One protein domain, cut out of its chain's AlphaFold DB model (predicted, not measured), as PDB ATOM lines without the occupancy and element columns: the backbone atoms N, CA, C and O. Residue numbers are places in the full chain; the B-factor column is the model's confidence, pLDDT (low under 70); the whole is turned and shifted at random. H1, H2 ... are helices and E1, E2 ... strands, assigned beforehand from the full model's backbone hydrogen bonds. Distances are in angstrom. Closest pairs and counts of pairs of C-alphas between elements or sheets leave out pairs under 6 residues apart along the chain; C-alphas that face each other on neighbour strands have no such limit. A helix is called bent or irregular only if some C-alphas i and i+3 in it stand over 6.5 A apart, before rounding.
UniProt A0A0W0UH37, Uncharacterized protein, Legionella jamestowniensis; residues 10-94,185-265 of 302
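Overview. This is residues 10 to 94 and 185 to 265 of the 302 residues of an uncharacterized protein of Legionella jamestowniensis (UniProt A0A0W0UH37). A strongly twisted five-stranded sheet has H2 and H3 over one of its faces, with the hairpin E1 and E2 at one end of it and H1 beside H2 there. Past the other edge strand, E4, H4 and H7 run side by side, and the helical hairpin H5 and H6 reaches from H2, which H5 crosses, toward that pair. The printed part has 166 residues, with seven named helices and five named strands in the order H1 E1 E2 H2 E3 H3 E4 H4 E5 H5 H6 H7. The sheet is mixed, in the order E1, E2, E3, E5, E4, with E2 and E3 parallel and the other neighbours antiparallel, and the class is mixed, helices and strands. The whole is compact, with a radius of gyration of the C-alphas of 16.4 A and spans of 44 by 38 by 31 A.

Along the chain. Find C-alpha 10 at (409.809, 314.438, 317.920), where H1, residues 10 to 13, begins. Next comes E1, residues 17 to 23, 19.6 A long, then E2, residues 34 to 41, 20.6 A, which bends by 52 degrees at residue 38. H2, residues 49 to 63, starts at (403.313, 323.525, 312.006) and runs 20.9 A. E3 is residues 70 to 74, H3 residues 79 to 84 and E4 residues 87 to 89. Across the cut, H4, residues 185 to 198, runs 19.4 A; it is irregular, but only just, with C-alphas 186 and 189 6.8 A apart. E5 is residues 215 to 219, 13.1 A, and H5 residues 221 to 232, 16.4 A. H6, residues 244 to 249, is irregular, with C-alphas 245 and 248 7.2 A apart. H7, residues 252 to 264, runs 18.5 A and ends at (386.339, 340.938, 294.622).

Arrangement. Start at edge strand E1: it forms a hairpin with E2, where N 21 and O 36 are 3.0 A apart. Between E2 and E3 look for N 37 and O 71, 2.8 A; between E3 and E5, N 217 and O 72, 2.8 A; between E5 and edge strand E4, N 218 and O 88, 2.8 A. E2, H2, E3 make a strand-helix-strand unit, parallel neighbour strands with a helix between, and its crossover is right-handed. E3, H3, E4 make a split one, with E5 between the strands, also right-handed. H2 and H3 are on the same face, giving two layers, a sheet with helices on one face. H2 has a height over the sheet of 8.2 A and runs along the strands, at 15 degrees to E2 on the local plane; H3 has a height of 8.4 A. H5 and H6 only graze the sheet. H2 and H5 touch, about perpendicular at 88 degrees, the closest C-alphas being those of Asn 59 and Leu 231, 7.2 A apart. H1 and H2 only just touch, with 3 pairs of C-alphas within 8 A, the closest Leu 12 and Ala 53 at 6.9 A. H5 and H6, a helical hairpin, only just touch, also with 3 pairs, the closest Glu 222 and Gln 245 at 5.8 A. H4 and H7 touch at a shallow tilt of 19 degrees, the same way, with the C-alphas of Glu 197 and Ile 261 closest at 5.9 A. Every O i to N i+4 pair is within hydrogen-bond range in H2, H3, H5 and H7; H4 has 8 of 10, H6 has 0 of 2 but 2 of 3 O i to N i+3 pairs, and H1 is too short for such a pair.

Size, cuts and confidence. The two C-alphas farthest apart, those of Asn 28 and Gly 201, are 51.5 A apart. Residues 95 to 184 are not printed, and C-alphas 94 and 185 are 10.7 A apart across this cut. The links H4 to E5 and H5 to H6 are long. The mean pLDDT of the printed part is 79.6, and 42 residues are under 70, among them residues 10 to 32 and 201 to 208.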
ATOM      1  N   GLN A  10     409.060 313.749 316.868       59.94
ATOM      2  CA  GLN A  10     409.809 314.438 317.920       59.94
ATOM      3  C   GLN A  10     410.075 315.905 317.558       59.94
ATOM      4  O   GLN A  10     409.874 316.768 318.409       59.94
ATOM      5  N   ASP A  11     410.424 316.204 316.302       59.62
ATOM      6  CA  ASP A  11     410.628 317.585 315.835       59.62
ATOM      7  C   ASP A  11     409.326 318.393 315.861       59.62
ATOM      8  O   ASP A  11     409.324 319.582 316.175       59.62
ATOM      9  N   LEU A  12     408.194 317.752 315.544       62.12
ATOM     10  CA  LEU A  12     406.881 318.390 315.633       62.12
ATOM     11  C   LEU A  12     406.530 318.712 317.092       62.12
ATOM     12  O   LEU A  12     406.195 319.858 317.384       62.12
ATOM     13  N   ARG A  13     406.708 317.753 318.010       62.91
ATOM     14  CA  ARG A  13     406.419 317.915 319.450       62.91
ATOM     15  C   ARG A  13     407.239 319.003 320.148       62.91
ATOM     16  O   ARG A  13     406.826 319.493 321.188       62.91
ATOM     17  N   GLN A  14     408.385 319.405 319.598       61.69
ATOM     18  CA  GLN A  14     409.164 320.534 320.124       61.69
ATOM     19  C   GLN A  14     408.576 321.905 319.749       61.69
ATOM     20  O   GLN A  14     408.947 322.914 320.341       61.69
ATOM     21  N   THR A  15     407.684 321.956 318.753       56.72
ATOM     22  CA  THR A  15     407.141 323.204 318.179       56.72
ATOM     23  C   THR A  15     405.641 323.399 318.406       56.72
ATOM     24  O   THR A  15     405.129 324.482 318.132       56.72
ATOM     25  N   GLY A  16     404.949 322.377 318.910       58.19
ATOM     26  CA  GLY A  16     403.517 322.376 319.193       58.19
ATOM     27  C   GLY A  16     403.049 321.011 319.703       58.19
ATOM     28  O   GLY A  16     403.816 320.047 319.711       58.19
ATOM     29  N   ASP A  17     401.777 320.928 320.083       57.06
ATOM     30  CA  ASP A  17     401.147 319.704 320.565       57.06
ATOM     31  C   ASP A  17     400.334 319.046 319.442       57.06
ATOM     32  O   ASP A  17     399.429 319.632 318.843       57.06
ATOM     33  N   LEU A  18     400.662 317.787 319.141       58.94
ATOM     34  CA  LEU A  18     399.954 316.975 318.154       58.94
ATOM     35  C   LEU A  18     399.332 315.760 318.839       58.94
ATOM     36  O   LEU A  18     400.058 314.863 319.280       58.94
ATOM     37  N   ILE A  19     397.998 315.715 318.900       59.53
ATOM     38  CA  ILE A  19     397.248 314.608 319.502       59.53
ATOM     39  C   ILE A  19     396.280 314.046 318.463       59.53
ATOM     40  O   ILE A  19     395.340 314.701 318.022       59.53
ATOM     41  N   TYR A  20     396.517 312.797 318.073       61.88
ATOM     42  CA  TYR A  20     395.657 312.051 317.161       61.88
ATOM     43  C   TYR A  20     395.540 310.605 317.632       61.88
ATOM     44  O   TYR A  20     396.408 310.096 318.351       61.88
ATOM     45  N   ARG A  21     394.459 309.938 317.231       57.50
ATOM     46  CA  ARG A  21     394.219 308.527 317.535       57.50
ATOM     47  C   ARG A  21     394.032 307.770 316.229       57.50
ATOM     48  O   ARG A  21     393.316 308.201 315.332       57.50
ATOM     49  N   SER A  22     394.664 306.610 316.112       54.31
ATOM     50  CA  SER A  22     394.344 305.684 315.027       54.31
ATOM     51  C   SER A  22     393.269 304.717 315.509       54.31
ATOM     52  O   SER A  22     393.548 303.884 316.372       54.31
ATOM     53  N   SER A  23     392.063 304.811 314.961       53.78
ATOM     54  CA  SER A  23     391.008 303.821 315.169       53.78
ATOM     55  C   SER A  23     391.091 302.750 314.081       53.78
ATOM     56  O   SER A  23     391.062 303.064 312.896       53.78
ATOM     57  N   LYS A  24     391.180 301.476 314.480       47.41
ATOM     58  CA  LYS A  24     390.758 300.359 313.625       47.41
ATOM     59  C   LYS A  24     389.288 300.107 313.936       47.41
ATOM     60  O   LYS A  24     388.992 299.488 314.957       47.41
ATOM     61  N   LEU A  25     388.380 300.616 313.111       44.75
ATOM     62  CA  LEU A  25     387.003 300.137 313.139       44.75
ATOM     63  C   LEU A  25     387.007 298.816 312.366       44.75
ATOM     64  O   LEU A  25     387.082 298.813 311.153       44.75
ATOM     65  N   ASN A  26     387.038 297.714 313.118       40.81
ATOM     66  CA  ASN A  26     386.940 296.331 312.647       40.81
ATOM     67  C   ASN A  26     388.051 295.849 311.667       40.81
ATOM     68  O   ASN A  26     388.109 296.263 310.515       40.81
ATOM     69  N   PRO A  27     388.928 294.899 312.054       39.88
ATOM     70  CA  PRO A  27     390.018 294.415 311.192       39.88
ATOM     71  C   PRO A  27     389.575 293.691 309.903       39.88
ATOM     72  O   PRO A  27     390.438 293.378 309.085       39.88
ATOM     73  N   ASN A  28     388.275 293.440 309.717       41.94
ATOM     74  CA  ASN A  28     387.721 292.817 308.514       41.94
ATOM     75  C   ASN A  28     387.174 293.820 307.479       41.94
ATOM     76  O   ASN A  28     386.949 293.409 306.345       41.94
ATOM     77  N   ASP A  29     387.033 295.107 307.821       44.34
ATOM     78  CA  ASP A  29     386.600 296.158 306.889       44.34
ATOM     79  C   ASP A  29     387.757 297.111 306.589       44.34
ATOM     80  O   ASP A  29     387.990 298.118 307.258       44.34
ATOM     81  N   LEU A  30     388.523 296.800 305.536       47.75
ATOM     82  CA  LEU A  30     389.578 297.697 305.051       47.75
ATOM     83  C   LEU A  30     389.028 299.070 304.613       47.75
ATOM     84  O   LEU A  30     389.782 300.043 304.630       47.75
ATOM     85  N   GLN A  31     387.735 299.151 304.270       48.50
ATOM     86  CA  GLN A  31     387.041 300.383 303.880       48.50
ATOM     87  C   GLN A  31     386.858 301.386 305.033       48.50
ATOM     88  O   GLN A  31     386.844 302.587 304.768       48.50
ATOM     89  N   ASP A  32     386.841 300.930 306.291       60.22
ATOM     90  CA  ASP A  32     386.616 301.784 307.470       60.22
ATOM     91  C   ASP A  32     387.903 302.172 308.212       60.22
ATOM     92  O   ASP A  32     387.878 302.885 309.223       60.22
ATOM     93  N   ASN A  33     389.067 301.750 307.710       76.19
ATOM     94  CA  ASN A  33     390.333 302.150 308.303       76.19
ATOM     95  C   ASN A  33     390.624 303.626 308.021       76.19
ATOM     96  O   ASN A  33     390.832 304.042 306.878       76.19
ATOM     97  N   CYS A  34     390.696 304.419 309.088       83.69
ATOM     98  CA  CYS A  34     391.022 305.834 309.027       83.69
ATOM     99  C   CYS A  34     391.924 306.252 310.195       83.69
ATOM    100  O   CYS A  34     392.042 305.572 311.219       83.69
ATOM    101  N   ILE A  35     392.590 307.392 310.037       83.69
ATOM    102  CA  ILE A  35     393.144 308.119 311.179       83.69
ATOM    103  C   ILE A  35     392.094 309.125 311.646       83.69
ATOM    104  O   ILE A  35     391.535 309.848 310.821       83.69
ATOM    105  N   TYR A  36     391.849 309.179 312.955       83.50
ATOM    106  CA  TYR A  36     391.024 310.208 313.568       83.50
ATOM    107  C   TYR A  36     391.920 311.280 314.188       83.50
ATOM    108  O   TYR A  36     392.691 311.022 315.122       83.50
ATOM    109  N   LEU A  37     391.847 312.486 313.643       82.06
ATOM    110  CA  LEU A  37     392.531 313.637 314.199       82.06
ATOM    111  C   LEU A  37     391.645 314.266 315.276       82.06
ATOM    112  O   LEU A  37     390.555 314.744 314.991       82.06
ATOM    113  N   ASP A  38     392.146 314.240 316.511       74.31
ATOM    114  CA  ASP A  38     391.466 314.792 317.685       74.31
ATOM    115  C   ASP A  38     391.730 316.305 317.760       74.31
ATOM    116  O   ASP A  38     390.807 317.113 317.754       74.31
ATOM    117  N   ARG A  39     393.013 316.711 317.738       73.81
ATOM    118  CA  ARG A  39     393.407 318.128 317.718       73.81
ATOM    119  C   ARG A  39     394.826 318.374 317.201       73.81
ATOM    120  O   ARG A  39     395.743 317.581 317.421       73.81
ATOM    121  N   ILE A  40     395.013 319.528 316.558       75.44
ATOM    122  CA  ILE A  40     396.324 320.104 316.217       75.44
ATOM    123  C   ILE A  40     396.430 321.443 316.935       75.44
ATOM    124  O   ILE A  40     395.679 322.364 316.625       75.44
ATOM    125  N   GLU A  41     397.384 321.568 317.852       71.56
ATOM    126  CA  GLU A  41     397.591 322.790 318.624       71.56
ATOM    127  C   GLU A  41     399.040 323.263 318.477       71.56
ATOM    128  O   GLU A  41     399.989 322.484 318.477       71.56
ATOM    129  N   THR A  42     399.236 324.569 318.322       67.94
ATOM    130  CA  THR A  42     400.574 325.168 318.315       67.94
ATOM    131  C   THR A  42     400.570 326.418 319.165       67.94
ATOM    132  O   THR A  42     399.695 327.271 319.031       67.94
ATOM    133  N   THR A  43     401.583 326.551 320.015       62.78
ATOM    134  CA  THR A  43     401.837 327.772 320.785       62.78
ATOM    135  C   THR A  43     402.571 328.822 319.947       62.78
ATOM    136  O   THR A  43     402.589 330.000 320.306       62.78
ATOM    137  N   VAL A  44     403.142 328.428 318.798       61.62
ATOM    138  CA  VAL A  44     403.928 329.302 317.921       61.62
ATOM    139  C   VAL A  44     403.221 329.510 316.582       61.62
ATOM    140  O   VAL A  44     402.982 328.578 315.808       61.62
ATOM    141  N   LYS A  45     402.897 330.773 316.302       58.03
ATOM    142  CA  LYS A  45     402.187 331.224 315.099       58.03
ATOM    143  C   LYS A  45     403.117 331.298 313.881       58.03
ATOM    144  O   LYS A  45     404.277 331.675 314.001       58.03
ATOM    145  N   GLY A  46     402.595 330.974 312.692       62.31
ATOM    146  CA  GLY A  46     403.291 331.199 311.412       62.31
ATOM    147  C   GLY A  46     404.459 330.250 311.105       62.31
ATOM    148  O   GLY A  46     405.205 330.484 310.159       62.31
ATOM    149  N   THR A  47     404.616 329.164 311.861       62.28
ATOM    150  CA  THR A  47     405.731 328.207 311.717       62.28
ATOM    151  C   THR A  47     405.510 327.140 310.641       62.28
ATOM    152  O   THR A  47     406.385 326.307 310.405       62.28
ATOM    153  N   GLY A  48     404.325 327.114 310.017       72.31
ATOM    154  CA  GLY A  48     403.910 326.030 309.122       72.31
ATOM    155  C   GLY A  48     403.618 324.707 309.842       72.31
ATOM    156  O   GLY A  48     403.460 323.683 309.176       72.31
ATOM    157  N   PHE A  49     403.527 324.718 311.181       78.31
ATOM    158  CA  PHE A  49     403.313 323.525 312.006       78.31
ATOM    159  C   PHE A  49     402.100 322.700 311.561       78.31
ATOM    160  O   PHE A  49     402.253 321.508 311.317       78.31
ATOM    161  N   GLY A  50     400.931 323.324 311.374       79.38
ATOM    162  CA  GLY A  50     399.710 322.607 310.981       79.38
ATOM    163  C   GLY A  50     399.869 321.831 309.669       79.38
ATOM    164  O   GLY A  50     399.535 320.653 309.597       79.38
ATOM    165  N   THR A  51     400.475 322.443 308.648       82.19
ATOM    166  CA  THR A  51     400.753 321.765 307.371       82.19
ATOM    167  C   THR A  51     401.763 320.628 307.538       82.19
ATOM    168  O   THR A  51     401.613 319.577 306.914       82.19
ATOM    169  N   ALA A  52     402.787 320.809 308.377       81.31
ATOM    170  CA  ALA A  52     403.783 319.775 308.649       81.31
ATOM    171  C   ALA A  52     403.188 318.586 309.428       81.31
ATOM    172  O   ALA A  52     403.446 317.436 309.071       81.31
ATOM    173  N   ALA A  53     402.347 318.857 310.429       84.06
ATOM    174  CA  ALA A  53     401.600 317.848 311.174       84.06
ATOM    175  C   ALA A  53     400.668 317.055 310.249       84.06
ATOM    176  O   ALA A  53     400.685 315.826 310.253       84.06
ATOM    177  N   MET A  54     399.935 317.746 309.375       88.00
ATOM    178  CA  MET A  54     399.057 317.108 308.392       88.00
ATOM    179  C   MET A  54     399.835 316.258 307.384       88.00
ATOM    180  O   MET A  54     399.420 315.142 307.085       88.00
ATOM    181  N   ARG A  55     401.009 316.720 306.925       89.00
ATOM    182  CA  ARG A  55     401.905 315.911 306.083       89.00
ATOM    183  C   ARG A  55     402.303 314.613 306.784       89.00
ATOM    184  O   ARG A  55     402.266 313.560 306.155       89.00
ATOM    185  N   TYR A  56     402.692 314.697 308.056       86.81
ATOM    186  CA  TYR A  56     403.077 313.534 308.852       86.81
ATOM    187  C   TYR A  56     401.910 312.544 308.991       86.81
ATOM    188  O   TYR A  56     402.065 311.374 308.645       86.81
ATOM    189  N   ILE A  57     400.729 313.025 309.395       87.62
ATOM    190  CA  ILE A  57     399.529 312.195 309.590       87.62
ATOM    191  C   ILE A  57     399.103 311.512 308.287       87.62
ATOM    192  O   ILE A  57     398.822 310.315 308.267       87.62
ATOM    193  N   ILE A  58     399.069 312.247 307.177       90.19
ATOM    194  CA  ILE A  58     398.638 311.693 305.890       90.19
ATOM    195  C   ILE A  58     399.666 310.687 305.358       90.19
ATOM    196  O   ILE A  58     399.282 309.639 304.842       90.19
ATOM    197  N   ASN A  59     400.963 310.958 305.529       90.31
ATOM    198  CA  ASN A  59     402.012 309.996 305.195       90.31
ATOM    199  C   ASN A  59     401.869 308.702 306.006       90.31
ATOM    200  O   ASN A  59     401.988 307.611 305.455       90.31
ATOM    201  N   GLU A  60     401.566 308.812 307.300       86.75
ATOM    202  CA  GLU A  60     401.291 307.658 308.153       86.75
ATOM    203  C   GLU A  60     400.038 306.892 307.703       86.75
ATOM    204  O   GLU A  60     400.064 305.663 307.656       86.75
ATOM    205  N   SER A  61     398.968 307.595 307.320       87.56
ATOM    206  CA  SER A  61     397.749 306.986 306.772       87.56
ATOM    207  C   SER A  61     398.058 306.153 305.520       87.56
ATOM    208  O   SER A  61     397.694 304.978 305.450       87.56
ATOM    209  N   PHE A  62     398.819 306.702 304.566       88.38
ATOM    210  CA  PHE A  62     399.257 305.952 303.384       88.38
ATOM    211  C   PHE A  62     400.174 304.774 303.732       88.38
ATOM    212  O   PHE A  62     399.977 303.683 303.201       88.38
ATOM    213  N   ALA A  63     401.134 304.957 304.645       87.31
ATOM    214  CA  ALA A  63     402.055 303.897 305.065       87.31
ATOM    215  C   ALA A  63     401.337 302.716 305.743       87.31
ATOM    216  O   ALA A  63     401.797 301.580 305.659       87.31
ATOM    217  N   ARG A  64     400.194 302.974 306.389       83.88
ATOM    218  CA  ARG A  64     399.323 301.955 306.997       83.88
ATOM    219  C   ARG A  64     398.336 301.317 306.013       83.88
ATOM    220  O   ARG A  64     397.594 300.427 306.413       83.88
ATOM    221  N   GLY A  65     398.320 301.752 304.752       84.12
ATOM    222  CA  GLY A  65     397.384 301.262 303.738       84.12
ATOM    223  C   GLY A  65     395.970 301.836 303.859       84.12
ATOM    224  O   GLY A  65     395.052 301.286 303.271       84.12
ATOM    225  N   TYR A  66     395.775 302.935 304.598       84.94
ATOM    226  CA  TYR A  66     394.460 303.567 304.792       84.94
ATOM    227  C   TYR A  66     394.114 304.557 303.666       84.94
ATOM    228  O   TYR A  66     393.183 305.339 303.788       84.94
ATOM    229  N   GLU A  67     394.907 304.594 302.592       84.38
ATOM    230  CA  GLU A  67     394.673 305.425 301.400       84.38
ATOM    231  C   GLU A  67     394.477 306.932 301.665       84.38
ATOM    232  O   GLU A  67     393.829 307.642 300.892       84.38
ATOM    233  N   GLY A  68     395.060 307.454 302.748       76.38
ATOM    234  CA  GLY A  68     394.885 308.855 303.128       76.38
ATOM    235  C   GLY A  68     393.526 309.139 303.772       76.38
ATOM    236  O   GLY A  68     393.157 310.304 303.906       76.38
ATOM    237  N   ASN A  69     392.777 308.109 304.181       81.38
ATOM    238  CA  ASN A  69     391.552 308.258 304.957       81.38
ATOM    239  C   ASN A  69     391.882 308.909 306.302       81.38
ATOM    240  O   ASN A  69     392.605 308.358 307.145       81.38
ATOM    241  N   LEU A  70     391.350 310.112 306.471       84.94
ATOM    242  CA  LEU A  70     391.510 310.965 307.635       84.94
ATOM    243  C   LEU A  70     390.143 311.559 307.947       84.94
ATOM    244  O   LEU A  70     389.496 312.077 307.034       84.94
ATOM    245  N   LYS A  71     389.742 311.489 309.215       86.38
ATOM    246  CA  LYS A  71     388.554 312.154 309.750       86.38
ATOM    247  C   LYS A  71     388.960 313.105 310.874       86.38
ATOM    248  O   LYS A  71     389.915 312.818 311.596       86.38
ATOM    249  N   THR A  72     388.274 314.231 311.004       83.38
ATOM    250  CA  THR A  72     388.489 315.200 312.086       83.38
ATOM    251  C   THR A  72     387.190 315.925 312.377       83.38
ATOM    252  O   THR A  72     386.504 316.331 311.442       83.38
ATOM    253  N   ASP A  73     386.887 316.160 313.648       80.00
ATOM    254  CA  ASP A  73     385.884 317.161 314.002       80.00
ATOM    255  C   ASP A  73     386.515 318.543 313.832       80.00
ATOM    256  O   ASP A  73     387.432 318.932 314.560       80.00
ATOM    257  N   SER A  74     386.070 319.285 312.821       72.94
ATOM    258  CA  SER A  74     386.487 320.671 312.654       72.94
ATOM    259  C   SER A  74     385.685 321.535 313.611       72.94
ATOM    260  O   SER A  74     384.479 321.703 313.439       72.94
ATOM    261  N   SER A  75     386.352 322.099 314.616       67.75
ATOM    262  CA  SER A  75     385.754 323.112 315.481       67.75
ATOM    263  C   SER A  75     385.694 324.479 314.783       67.75
ATOM    264  O   SER A  75     386.275 324.704 313.715       67.75
ATOM    265  N   TRP A  76     384.963 325.388 315.419       58.66
ATOM    266  CA  TRP A  76     384.252 326.546 314.878       58.66
ATOM    267  C   TRP A  76     385.112 327.498 314.016       58.66
ATOM    268  O   TRP A  76     384.603 328.053 313.044       58.66
ATOM    269  N   ASP A  77     386.428 327.579 314.242       62.72
ATOM    270  CA  ASP A  77     387.349 328.480 313.520       62.72
ATOM    271  C   ASP A  77     388.345 327.782 312.571       62.72
ATOM    272  O   ASP A  77     389.174 328.431 311.928       62.72
ATOM    273  N   SER A  78     388.276 326.454 312.442       75.56
ATOM    274  CA  SER A  78     389.277 325.659 311.707       75.56
ATOM    275  C   SER A  78     388.830 325.173 310.319       75.56
ATOM    276  O   SER A  78     389.651 324.671 309.547       75.56
ATOM    277  N   HIS A  79     387.567 325.403 309.941       83.88
ATOM    278  CA  HIS A  79     386.986 324.922 308.679       83.88
ATOM    279  C   HIS A  79     387.806 325.312 307.456       83.88
ATOM    280  O   HIS A  79     388.127 324.482 306.610       83.88
ATOM    281  N   LEU A  80     388.176 326.588 307.358       84.00
ATOM    282  CA  LEU A  80     388.924 327.084 306.211       84.00
ATOM    283  C   LEU A  80     390.366 326.552 306.175       84.00
ATOM    284  O   LEU A  80     390.900 326.365 305.082       84.00
ATOM    285  N   PHE A  81     390.983 326.269 307.329       83.00
ATOM    286  CA  PHE A  81     392.288 325.605 307.390       83.00
ATOM    287  C   PHE A  81     392.191 324.195 306.801       83.00
ATOM    288  O   PHE A  81     392.944 323.850 305.888       83.00
ATOM    289  N   TYR A  82     391.218 323.407 307.252       88.00
ATOM    290  CA  TYR A  82     391.004 322.053 306.749       88.00
ATOM    291  C   TYR A  82     390.599 322.041 305.267       88.00
ATOM    292  O   TYR A  82     391.161 321.269 304.486       88.00
ATOM    293  N   LEU A  83     389.737 322.968 304.837       90.38
ATOM    294  CA  LEU A  83     389.404 323.180 303.425       90.38
ATOM    295  C   LEU A  83     390.648 323.520 302.590       90.38
ATOM    296  O   LEU A  83     390.844 322.952 301.514       90.38
ATOM    297  N   ALA A  84     391.534 324.394 303.073       87.94
ATOM    298  CA  ALA A  84     392.776 324.734 302.373       87.94
ATOM    299  C   ALA A  84     393.723 323.527 302.233       87.94
ATOM    300  O   ALA A  84     394.525 323.475 301.294       87.94
ATOM    301  N   LEU A  85     393.614 322.544 303.130       90.38
ATOM    302  CA  LEU A  85     394.357 321.284 303.093       90.38
ATOM    303  C   LEU A  85     393.643 320.157 302.330       90.38
ATOM    304  O   LEU A  85     394.179 319.052 302.235       90.38
ATOM    305  N   GLY A  86     392.491 320.445 301.720       92.25
ATOM    306  CA  GLY A  86     391.761 319.513 300.860       92.25
ATOM    307  C   GLY A  86     390.773 318.614 301.596       92.25
ATOM    308  O   GLY A  86     390.279 317.655 300.997       92.25
ATOM    309  N   LEU A  87     390.488 318.892 302.868       93.12
ATOM    310  CA  LEU A  87     389.389 318.250 303.574       93.12
ATOM    311  C   LEU A  87     388.073 318.930 303.195       93.12
ATOM    312  O   LEU A  87     388.052 320.107 302.845       93.12
ATOM    313  N   ILE A  88     386.981 318.185 303.267       93.94
ATOM    314  CA  ILE A  88     385.603 318.651 303.078       93.94
ATOM    315  C   ILE A  88     384.744 318.058 304.197       93.94
ATOM    316  O   ILE A  88     385.136 317.026 304.736       93.94
ATOM    317  N   PRO A  89     383.607 318.661 304.574       92.56
ATOM    318  CA  PRO A  89     382.664 317.978 305.452       92.56
ATOM    319  C   PRO A  89     382.269 316.615 304.877       92.56
ATOM    320  O   PRO A  89     382.195 316.454 303.657       92.56
ATOM    321  N   GLU A  90     382.046 315.638 305.748       91.00
ATOM    322  CA  GLU A  90     381.530 314.335 305.347       91.00
ATOM    323  C   GLU A  90     380.159 314.514 304.690       91.00
ATOM    324  O   GLU A  90     379.249 315.108 305.274       91.00
ATOM    325  N   GLU A  91     380.030 314.031 303.454       90.00
ATOM    326  CA  GLU A  91     378.752 314.091 302.760       90.00
ATOM    327  C   GLU A  91     377.757 313.168 303.455       90.00
ATOM    328  O   GLU A  91     378.032 311.989 303.688       90.00
ATOM    329  N   ARG A  92     376.587 313.718 303.770       89.75
ATOM    330  CA  ARG A  92     375.495 312.990 304.407       89.75
ATOM    331  C   ARG A  92     374.161 313.439 303.841       89.75
ATOM    332  O   ARG A  92     373.981 314.608 303.499       89.75
ATOM    333  N   GLN A  93     373.233 312.494 303.794       91.81
ATOM    334  CA  GLN A  93     371.840 312.776 303.495       91.81
ATOM    335  C   GLN A  93     371.187 313.419 304.721       91.81
ATOM    336  O   GLN A  93     371.348 312.926 305.838       91.81
ATOM    337  N   VAL A  94     370.488 314.531 304.512       89.38
ATOM    338  CA  VAL A  94     369.705 315.225 305.546       89.38
ATOM    339  C   VAL A  94     368.235 315.300 305.133       89.38
ATOM    340  O   VAL A  94     367.960 315.287 303.932       89.38
ATOM    341  N   HIS A 185     375.779 320.370 299.546       94.38
ATOM    342  CA  HIS A 185     375.195 321.197 298.497       94.38
ATOM    343  C   HIS A 185     374.232 322.248 299.055       94.38
ATOM    344  O   HIS A 185     374.320 323.421 298.688       94.38
ATOM    345  N   ASP A 186     373.340 321.835 299.952       91.62
ATOM    346  CA  ASP A 186     372.200 322.652 300.357       91.62
ATOM    347  C   ASP A 186     372.457 323.462 301.638       91.62
ATOM    348  O   ASP A 186     371.848 324.516 301.818       91.62
ATOM    349  N   GLN A 187     373.372 323.028 302.520       90.00
ATOM    350  CA  GLN A 187     373.648 323.719 303.792       90.00
ATOM    351  C   GLN A 187     375.055 324.304 303.855       90.00
ATOM    352  O   GLN A 187     375.227 325.520 304.014       90.00
ATOM    353  N   PHE A 188     376.075 323.449 303.753       91.94
ATOM    354  CA  PHE A 188     377.442 323.853 304.067       91.94
ATOM    355  C   PHE A 188     377.982 324.871 303.060       91.94
ATOM    356  O   PHE A 188     378.463 325.934 303.457       91.94
ATOM    357  N   ILE A 189     377.885 324.579 301.759       94.25
ATOM    358  CA  ILE A 189     378.396 325.458 300.701       94.25
ATOM    359  C   ILE A 189     377.685 326.819 300.709       94.25
ATOM    360  O   ILE A 189     378.388 327.832 300.743       94.25
ATOM    361  N   PRO A 190     376.341 326.910 300.731       93.12
ATOM    362  CA  PRO A 190     375.655 328.198 300.820       93.12
ATOM    363  C   PRO A 190     376.090 329.028 302.030       93.12
ATOM    364  O   PRO A 190     376.369 330.225 301.887       93.12
ATOM    365  N   SER A 191     376.226 328.392 303.197       91.12
ATOM    366  CA  SER A 191     376.678 329.047 304.428       91.12
ATOM    367  C   SER A 191     378.118 329.542 304.307       91.12
ATOM    368  O   SER A 191     378.407 330.699 304.622       91.12
ATOM    369  N   LEU A 192     379.016 328.717 303.763       90.81
ATOM    370  CA  LEU A 192     380.398 329.095 303.479       90.81
ATOM    371  C   LEU A 192     380.457 330.302 302.532       90.81
ATOM    372  O   LEU A 192     381.155 331.272 302.818       90.81
ATOM    373  N   LEU A 193     379.704 330.286 301.429       91.69
ATOM    374  CA  LEU A 193     379.671 331.395 300.471       91.69
ATOM    375  C   LEU A 193     379.142 332.684 301.108       91.69
ATOM    376  O   LEU A 193     379.691 333.752 300.842       91.69
ATOM    377  N   HIS A 194     378.118 332.598 301.961       90.81
ATOM    378  CA  HIS A 194     377.613 333.748 302.713       90.81
ATOM    379  C   HIS A 194     378.687 334.337 303.643       90.81
ATOM    380  O   HIS A 194     378.907 335.551 303.650       90.81
ATOM    381  N   ILE A 195     379.402 333.482 304.381       86.50
ATOM    382  CA  ILE A 195     380.501 333.895 305.263       86.50
ATOM    383  C   ILE A 195     381.614 334.567 304.453       86.50
ATOM    384  O   ILE A 195     382.069 335.652 304.817       86.50
ATOM    385  N   LEU A 196     382.045 333.963 303.343       85.50
ATOM    386  CA  LEU A 196     383.110 334.514 302.500       85.50
ATOM    387  C   LEU A 196     382.715 335.869 301.894       85.50
ATOM    388  O   LEU A 196     383.521 336.799 301.879       85.50
ATOM    389  N   GLU A 197     381.469 336.002 301.440       87.50
ATOM    390  CA  GLU A 197     380.920 337.241 300.885       87.50
ATOM    391  C   GLU A 197     380.871 338.369 301.924       87.50
ATOM    392  O   GLU A 197     381.350 339.475 301.660       87.50
ATOM    393  N   LYS A 198     380.387 338.083 303.141       84.56
ATOM    394  CA  LYS A 198     380.325 339.044 304.259       84.56
ATOM    395  C   LYS A 198     381.706 339.561 304.688       84.56
ATOM    396  O   LYS A 198     381.801 340.598 305.353       84.56
ATOM    397  N   ASN A 199     382.769 338.842 304.333       77.31
ATOM    398  CA  ASN A 199     384.146 339.161 304.700       77.31
ATOM    399  C   ASN A 199     384.975 339.765 303.553       77.31
ATOM    400  O   ASN A 199     386.167 340.024 303.725       77.31
ATOM    401  N   ILE A 200     384.362 340.069 302.401       76.62
ATOM    402  CA  ILE A 200     385.026 340.820 301.325       76.62
ATOM    403  C   ILE A 200     385.472 342.198 301.840       76.62
ATOM    404  O   ILE A 200     384.702 342.930 302.455       76.62
ATOM    405  N   GLY A 201     386.728 342.566 301.562       65.38
ATOM    406  CA  GLY A 201     387.276 343.894 301.868       65.38
ATOM    407  C   GLY A 201     387.601 344.144 303.344       65.38
ATOM    408  O   GLY A 201     388.198 345.171 303.667       65.38
ATOM    409  N   LYS A 202     387.270 343.211 304.243       65.31
ATOM    410  CA  LYS A 202     387.692 343.279 305.642       65.31
ATOM    411  C   LYS A 202     389.165 342.889 305.751       65.31
ATOM    412  O   LYS A 202     389.627 341.970 305.071       65.31
ATOM    413  N   LYS A 203     389.926 343.612 306.585       53.91
ATOM    414  CA  LYS A 203     391.284 343.188 306.964       53.91
ATOM    415  C   LYS A 203     391.173 341.794 307.585       53.91
ATOM    416  O   LYS A 203     390.219 341.546 308.306       53.91
ATOM    417  N   SER A 204     392.141 340.936 307.279       49.78
ATOM    418  CA  SER A 204     392.265 339.484 307.525       49.78
ATOM    419  C   SER A 204     391.883 338.923 308.904       49.78
ATOM    420  O   SER A 204     391.986 337.721 309.124       49.78
ATOM    421  N   VAL A 205     391.508 339.764 309.854       42.84
ATOM    422  CA  VAL A 205     391.138 339.378 311.204       42.84
ATOM    423  C   VAL A 205     389.673 338.933 311.146       42.84
ATOM    424  O   VAL A 205     388.789 339.748 310.911       42.84
ATOM    425  N   GLU A 206     389.461 337.623 311.287       52.88
ATOM    426  CA  GLU A 206     388.172 336.972 311.573       52.88
ATOM    427  C   GLU A 206     387.216 336.758 310.389       52.88
ATOM    428  O   GLU A 206     386.075 337.223 310.382       52.88
ATOM    429  N   THR A 207     387.595 335.905 309.427       61.38
ATOM    430  CA  THR A 207     386.536 335.106 308.775       61.38
ATOM    431  C   THR A 207     386.070 334.058 309.784       61.38
ATOM    432  O   THR A 207     386.530 332.923 309.764       61.38
ATOM    433  N   ASN A 208     385.215 334.484 310.714       67.94
ATOM    434  CA  ASN A 208     384.635 333.621 311.731       67.94
ATOM    435  C   ASN A 208     383.720 332.589 311.043       67.94
ATOM    436  O   ASN A 208     382.747 332.963 310.379       67.94
ATOM    437  N   THR A 209     384.054 331.305 311.185       73.06
ATOM    438  CA  THR A 209     383.270 330.183 310.644       73.06
ATOM    439  C   THR A 209     382.409 329.485 311.690       73.06
ATOM    440  O   THR A 209     381.848 328.434 311.402       73.06
ATOM    441  N   SER A 210     382.251 330.073 312.875       69.94
ATOM    442  CA  SER A 210     381.469 329.527 313.988       69.94
ATOM    443  C   SER A 210     380.043 329.167 313.601       69.94
ATOM    444  O   SER A 210     379.512 328.166 314.062       69.94
ATOM    445  N   SER A 211     379.432 329.929 312.689       71.50
ATOM    446  CA  SER A 211     378.085 329.641 312.193       71.50
ATOM    447  C   SER A 211     377.986 328.371 311.337       71.50
ATOM    448  O   SER A 211     376.878 327.977 310.994       71.50
ATOM    449  N   LEU A 212     379.107 327.743 310.960       78.62
ATOM    450  CA  LEU A 212     379.112 326.426 310.310       78.62
ATOM    451  C   LEU A 212     378.929 325.275 311.315       78.62
ATOM    452  O   LEU A 212     378.691 324.151 310.879       78.62
ATOM    453  N   ASN A 213     378.975 325.560 312.626       79.06
ATOM    454  CA  ASN A 213     379.001 324.582 313.718       79.06
ATOM    455  C   ASN A 213     380.187 323.608 313.607       79.06
ATOM    456  O   ASN A 213     380.999 323.699 312.694       79.06
ATOM    457  N   ALA A 214     380.331 322.694 314.568       81.75
ATOM    458  CA  ALA A 214     381.317 321.627 314.448       81.75
ATOM    459  C   ALA A 214     380.822 320.566 313.457       81.75
ATOM    460  O   ALA A 214     379.688 320.094 313.574       81.75
ATOM    461  N   VAL A 215     381.665 320.192 312.494       86.88
ATOM    462  CA  VAL A 215     381.331 319.169 311.493       86.88
ATOM    463  C   VAL A 215     382.477 318.192 311.297       86.88
ATOM    464  O   VAL A 215     383.650 318.579 311.266       86.88
ATOM    465  N   MET A 216     382.119 316.923 311.104       88.50
ATOM    466  CA  MET A 216     383.064 315.894 310.696       88.50
ATOM    467  C   MET A 216     383.595 316.237 309.307       88.50
ATOM    468  O   MET A 216     382.821 316.410 308.365       88.50
ATOM    469  N   MET A 217     384.910 316.331 309.168       91.12
ATOM    470  CA  MET A 217     385.589 316.565 307.902       91.12
ATOM    471  C   MET A 217     386.414 315.353 307.499       91.12
ATOM    472  O   MET A 217     387.070 314.720 308.322       91.12
ATOM    473  N   VAL A 218     386.419 315.072 306.201       92.38
ATOM    474  CA  VAL A 218     387.127 313.962 305.570       92.38
ATOM    475  C   VAL A 218     388.065 314.477 304.488       92.38
ATOM    476  O   VAL A 218     387.797 315.493 303.840       92.38
ATOM    477  N   LEU A 219     389.181 313.784 304.259       92.81
ATOM    478  CA  LEU A 219     390.060 314.121 303.140       92.81
ATOM    479  C   LEU A 219     389.384 313.762 301.808       92.81
ATOM    480  O   LEU A 219     389.155 312.588 301.524       92.81
ATOM    481  N   SER A 220     389.095 314.773 300.983       94.00
ATOM    482  CA  SER A 220     388.475 314.572 299.664       94.00
ATOM    483  C   SER A 220     389.383 313.784 298.716       94.00
ATOM    484  O   SER A 220     390.604 313.778 298.882       94.00
ATOM    485  N   ASP A 221     388.826 313.196 297.657       92.94
ATOM    486  CA  ASP A 221     389.619 312.488 296.643       92.94
ATOM    487  C   ASP A 221     390.671 313.377 295.970       92.94
ATOM    488  O   ASP A 221     391.801 312.953 295.718       92.94
ATOM    489  N   GLU A 222     390.328 314.637 295.702       93.56
ATOM    490  CA  GLU A 222     391.273 315.616 295.163       93.56
ATOM    491  C   GLU A 222     392.350 315.978 296.202       93.56
ATOM    492  O   GLU A 222     393.533 316.095 295.865       93.56
ATOM    493  N   GLY A 223     391.977 316.063 297.484       93.75
ATOM    494  CA  GLY A 223     392.904 316.183 298.609       93.75
ATOM    495  C   GLY A 223     393.889 315.013 298.674       93.75
ATOM    496  O   GLY A 223     395.102 315.238 298.663       93.75
ATOM    497  N   LYS A 224     393.393 313.768 298.653       93.88
ATOM    498  CA  LYS A 224     394.197 312.530 298.646       93.88
ATOM    499  C   LYS A 224     395.203 312.528 297.497       93.88
ATOM    500  O   LYS A 224     396.399 312.333 297.723       93.88
ATOM    501  N   LYS A 225     394.747 312.819 296.273       93.69
ATOM    502  CA  LYS A 225     395.604 312.902 295.074       93.69
ATOM    503  C   LYS A 225     396.699 313.956 295.231       93.69
ATOM    504  O   LYS A 225     397.864 313.690 294.924       93.69
ATOM    505  N   ARG A 226     396.351 315.149 295.722       93.94
ATOM    506  CA  ARG A 226     397.299 316.260 295.876       93.94
ATOM    507  C   ARG A 226     398.331 315.997 296.967       93.94
ATOM    508  O   ARG A 226     399.508 316.295 296.760       93.94
ATOM    509  N   TRP A 227     397.918 315.403 298.084       94.25
ATOM    510  CA  TRP A 227     398.828 314.989 299.149       94.25
ATOM    511  C   TRP A 227     399.769 313.883 298.702       94.25
ATOM    512  O   TRP A 227     400.977 314.032 298.872       94.25
ATOM    513  N   LYS A 228     399.249 312.833 298.056       93.75
ATOM    514  CA  LYS A 228     400.069 311.759 297.488       93.75
ATOM    515  C   LYS A 228     401.139 312.318 296.552       93.75
ATOM    516  O   LYS A 228     402.321 312.078 296.754       93.75
ATOM    517  N   LYS A 229     400.751 313.208 295.633       93.75
ATOM    518  CA  LYS A 229     401.697 313.902 294.749       93.75
ATOM    519  C   LYS A 229     402.759 314.706 295.512       93.75
ATOM    520  O   LYS A 229     403.909 314.735 295.083       93.75
ATOM    521  N   ALA A 230     402.400 315.398 296.593       91.31
ATOM    522  CA  ALA A 230     403.355 316.181 297.382       91.31
ATOM    523  C   ALA A 230     404.334 315.298 298.179       91.31
ATOM    524  O   ALA A 230     405.491 315.682 298.378       91.31
ATOM    525  N   LEU A 231     403.875 314.129 298.629       91.25
ATOM    526  CA  LEU A 231     404.695 313.126 299.304       91.25
ATOM    527  C   LEU A 231     405.659 312.457 298.319       91.25
ATOM    528  O   LEU A 231     406.864 312.530 298.542       91.25
ATOM    529  N   ASP A 232     405.145 311.935 297.202       92.50
ATOM    530  CA  ASP A 232     405.928 311.238 296.170       92.50
ATOM    531  C   ASP A 232     407.036 312.126 295.578       92.50
ATOM    532  O   ASP A 232     408.132 311.659 295.280       92.50
ATOM    533  N   ASN A 233     406.767 313.429 295.425       90.75
ATOM    534  CA  ASN A 233     407.730 314.388 294.873       90.75
ATOM    535  C   ASN A 233     408.613 315.067 295.933       90.75
ATOM    536  O   ASN A 233     409.372 315.971 295.580       90.75
ATOM    537  N   GLU A 234     408.480 314.714 297.218       87.81
ATOM    538  CA  GLU A 234     409.171 315.380 298.337       87.81
ATOM    539  C   GLU A 234     409.023 316.920 298.307       87.81
ATOM    540  O   GLU A 234     409.935 317.671 298.663       87.81
ATOM    541  N   SER A 235     407.867 317.408 297.850       86.19
ATOM    542  CA  SER A 235     407.597 318.833 297.634       86.19
ATOM    543  C   SER A 235     406.625 319.387 298.666       86.19
ATOM    544  O   SER A 235     405.813 318.643 299.214       86.19
ATOM    545  N   GLU A 236     406.619 320.701 298.886       84.75
ATOM    546  CA  GLU A 236     405.588 321.346 299.709       84.75
ATOM    547  C   GLU A 236     404.175 321.067 299.184       84.75
ATOM    548  O   GLU A 236     403.931 321.019 297.972       84.75
ATOM    549  N   PHE A 237     403.232 320.893 300.112       87.00
ATOM    550  CA  PHE A 237     401.826 320.776 299.762       87.00
ATOM    551  C   PHE A 237     401.300 322.131 299.282       87.00
ATOM    552  O   PHE A 237     401.434 323.147 299.965       87.00
ATOM    553  N   LYS A 238     400.677 322.142 298.103       87.31
ATOM    554  CA  LYS A 238     400.044 323.339 297.544       87.31
ATOM    555  C   LYS A 238     398.589 323.398 297.996       87.31
ATOM    556  O   LYS A 238     397.789 322.565 297.575       87.31
ATOM    557  N   THR A 239     398.259 324.390 298.819       85.56
ATOM    558  CA  THR A 239     396.908 324.569 299.363       85.56
ATOM    559  C   THR A 239     395.859 324.836 298.285       85.56
ATOM    560  O   THR A 239     396.158 325.381 297.217       85.56
ATOM    561  N   PHE A 240     394.616 324.450 298.572       86.62
ATOM    562  CA  PHE A 240     393.446 324.792 297.768       86.62
ATOM    563  C   PHE A 240     393.094 326.259 297.994       86.62
ATOM    564  O   PHE A 240     392.757 326.662 299.106       86.62
ATOM    565  N   LYS A 241     393.224 327.073 296.945       77.62
ATOM    566  CA  LYS A 241     392.958 328.520 297.017       77.62
ATOM    567  C   LYS A 241     391.564 328.884 296.528       77.62
ATOM    568  O   LYS A 241     391.089 329.969 296.844       77.62
ATOM    569  N   GLN A 242     390.946 328.013 295.731       80.75
ATOM    570  CA  GLN A 242     389.648 328.260 295.106       80.75
ATOM    571  C   GLN A 242     388.612 327.217 295.523       80.75
ATOM    572  O   GLN A 242     387.556 327.142 294.911       80.75
ATOM    573  N   PHE A 243     388.909 326.431 296.562       88.00
ATOM    574  CA  PHE A 243     388.049 325.355 297.049       88.00
ATOM    575  C   PHE A 243     387.650 324.370 295.939       88.00
ATOM    576  O   PHE A 243     386.520 323.892 295.892       88.00
ATOM    577  N   GLU A 244     388.588 324.057 295.043       88.88
ATOM    578  CA  GLU A 244     388.359 323.207 293.872       88.88
ATOM    579  C   GLU A 244     387.811 321.822 294.254       88.88
ATOM    580  O   GLU A 244     387.053 321.216 293.499       88.88
ATOM    581  N   GLN A 245     388.145 321.346 295.453       93.19
ATOM    582  CA  GLN A 245     387.635 320.100 296.016       93.19
ATOM    583  C   GLN A 245     386.124 320.113 296.308       93.19
ATOM    584  O   GLN A 245     385.530 319.046 296.419       93.19
ATOM    585  N   LEU A 246     385.496 321.289 296.432       94.50
ATOM    586  CA  LEU A 246     384.051 321.428 296.645       94.50
ATOM    587  C   LEU A 246     383.260 321.504 295.331       94.50
ATOM    588  O   LEU A 246     382.047 321.328 295.347       94.50
ATOM    589  N   HIS A 247     383.916 321.736 294.186       93.94
ATOM    590  CA  HIS A 247     383.240 321.915 292.894       93.94
ATOM    591  C   HIS A 247     382.275 320.783 292.487       93.94
ATOM    592  O   HIS A 247     381.267 321.108 291.852       93.94
ATOM    593  N   PRO A 248     382.530 319.495 292.805       94.06
ATOM    594  CA  PRO A 248     381.580 318.420 292.511       94.06
ATOM    595  C   PRO A 248     380.226 318.568 293.218       94.06
ATOM    596  O   PRO A 248     379.232 318.065 292.711       94.06
ATOM    597  N   TYR A 249     380.184 319.281 294.345       94.56
ATOM    598  CA  TYR A 249     378.991 319.485 295.175       94.56
ATOM    599  C   TYR A 249     378.315 320.839 294.918       94.56
ATOM    600  O   TYR A 249     377.354 321.200 295.592       94.56
ATOM    601  N   MET A 250     378.839 321.617 293.967       95.00
ATOM    602  CA  MET A 250     378.323 322.940 293.637       95.00
ATOM    603  C   MET A 250     377.483 322.915 292.362       95.00
ATOM    604  O   MET A 250     377.931 322.405 291.325       95.00
ATOM    605  N   ASP A 251     376.326 323.573 292.397       95.50
ATOM    606  CA  ASP A 251     375.622 323.958 291.172       95.50
ATOM    607  C   ASP A 251     376.335 325.128 290.455       95.50
ATOM    608  O   ASP A 251     377.352 325.666 290.912       95.50
ATOM    609  N   ASN A 252     375.826 325.515 289.283       96.06
ATOM    610  CA  ASN A 252     376.418 326.603 288.501       96.06
ATOM    611  C   ASN A 252     376.293 327.967 289.196       96.06
ATOM    612  O   ASN A 252     377.249 328.742 289.170       96.06
ATOM    613  N   ALA A 253     375.175 328.245 289.869       95.88
ATOM    614  CA  ALA A 253     374.959 329.516 290.559       95.88
ATOM    615  C   ALA A 253     375.923 329.683 291.748       95.88
ATOM    616  O   ALA A 253     376.497 330.754 291.958       95.88
ATOM    617  N   GLN A 254     376.168 328.608 292.496       95.56
ATOM    618  CA  GLN A 254     377.138 328.543 293.585       95.56
ATOM    619  C   GLN A 254     378.572 328.734 293.067       95.56
ATOM    620  O   GLN A 254     379.335 329.502 293.661       95.56
ATOM    621  N   LYS A 255     378.935 328.111 291.935       95.00
ATOM    622  CA  LYS A 255     380.250 328.301 291.283       95.00
ATOM    623  C   LYS A 255     380.464 329.746 290.839       95.00
ATOM    624  O   LYS A 255     381.510 330.328 291.124       95.00
ATOM    625  N   GLU A 256     379.477 330.343 290.179       94.44
ATOM    626  CA  GLU A 256     379.522 331.745 289.748       94.44
ATOM    627  C   GLU A 256     379.630 332.696 290.944       94.44
ATOM    628  O   GLU A 256     380.449 333.623 290.944       94.44
ATOM    629  N   LYS A 257     378.867 332.429 292.012       92.81
ATOM    630  CA  LYS A 257     378.944 333.193 293.260       92.81
ATOM    631  C   LYS A 257     380.339 333.107 293.880       92.81
ATOM    632  O   LYS A 257     380.907 334.144 294.228       92.81
ATOM    633  N   LEU A 258     380.925 331.910 293.964       91.25
ATOM    634  CA  LEU A 258     382.290 331.724 294.460       91.25
ATOM    635  C   LEU A 258     383.305 332.518 293.630       91.25
ATOM    636  O   LEU A 258     384.119 333.253 294.190       91.25
ATOM    637  N   GLN A 259     383.239 332.429 292.300       89.12
ATOM    638  CA  GLN A 259     384.131 333.175 291.408       89.12
ATOM    639  C   GLN A 259     383.997 334.691 291.595       89.12
ATOM    640  O   GLN A 259     385.007 335.394 291.666       89.12
ATOM    641  N   SER A 260     382.769 335.195 291.743       89.81
ATOM    642  CA  SER A 260     382.495 336.609 292.020       89.81
ATOM    643  C   SER A 260     383.113 337.064 293.347       89.81
ATOM    644  O   SER A 260     383.771 338.108 293.398       89.81
ATOM    645  N   ILE A 261     382.980 336.262 294.411       87.31
ATOM    646  CA  ILE A 261     383.597 336.529 295.720       87.31
ATOM    647  C   ILE A 261     385.128 336.569 295.595       87.31
ATOM    648  O   ILE A 261     385.762 337.531 296.036       87.31
ATOM    649  N   LEU A 262     385.726 335.563 294.951       83.00
ATOM    650  CA  LEU A 262     387.178 335.458 294.766       83.00
ATOM    651  C   LEU A 262     387.750 336.593 293.901       83.00
ATOM    652  O   LEU A 262     388.877 337.032 294.130       83.00
ATOM    653  N   ALA A 263     386.994 337.088 292.919       82.81
ATOM    654  CA  ALA A 263     387.399 338.219 292.087       82.81
ATOM    655  C   ALA A 263     387.422 339.540 292.873       82.81
ATOM    656  O   ALA A 263     388.333 340.349 292.682       82.81
ATOM    657  N   LYS A 264     386.454 339.739 293.775       80.06
ATOM    658  CA  LYS A 264     386.339 340.938 294.622       80.06
ATOM    659  C   LYS A 264     387.340 340.950 295.776       80.06
ATOM    660  O   LYS A 264     387.717 342.016 296.257       80.06
ATOM    661  N   ASN A 265     387.781 339.781 296.232       69.75
ATOM    662  CA  ASN A 265     388.682 339.667 297.369       69.75
ATOM    663  C   ASN A 265     390.156 339.632 296.916       69.75
ATOM    664  O   ASN A 265     390.764 338.570 296.768       69.75
TER     665      ASN A 265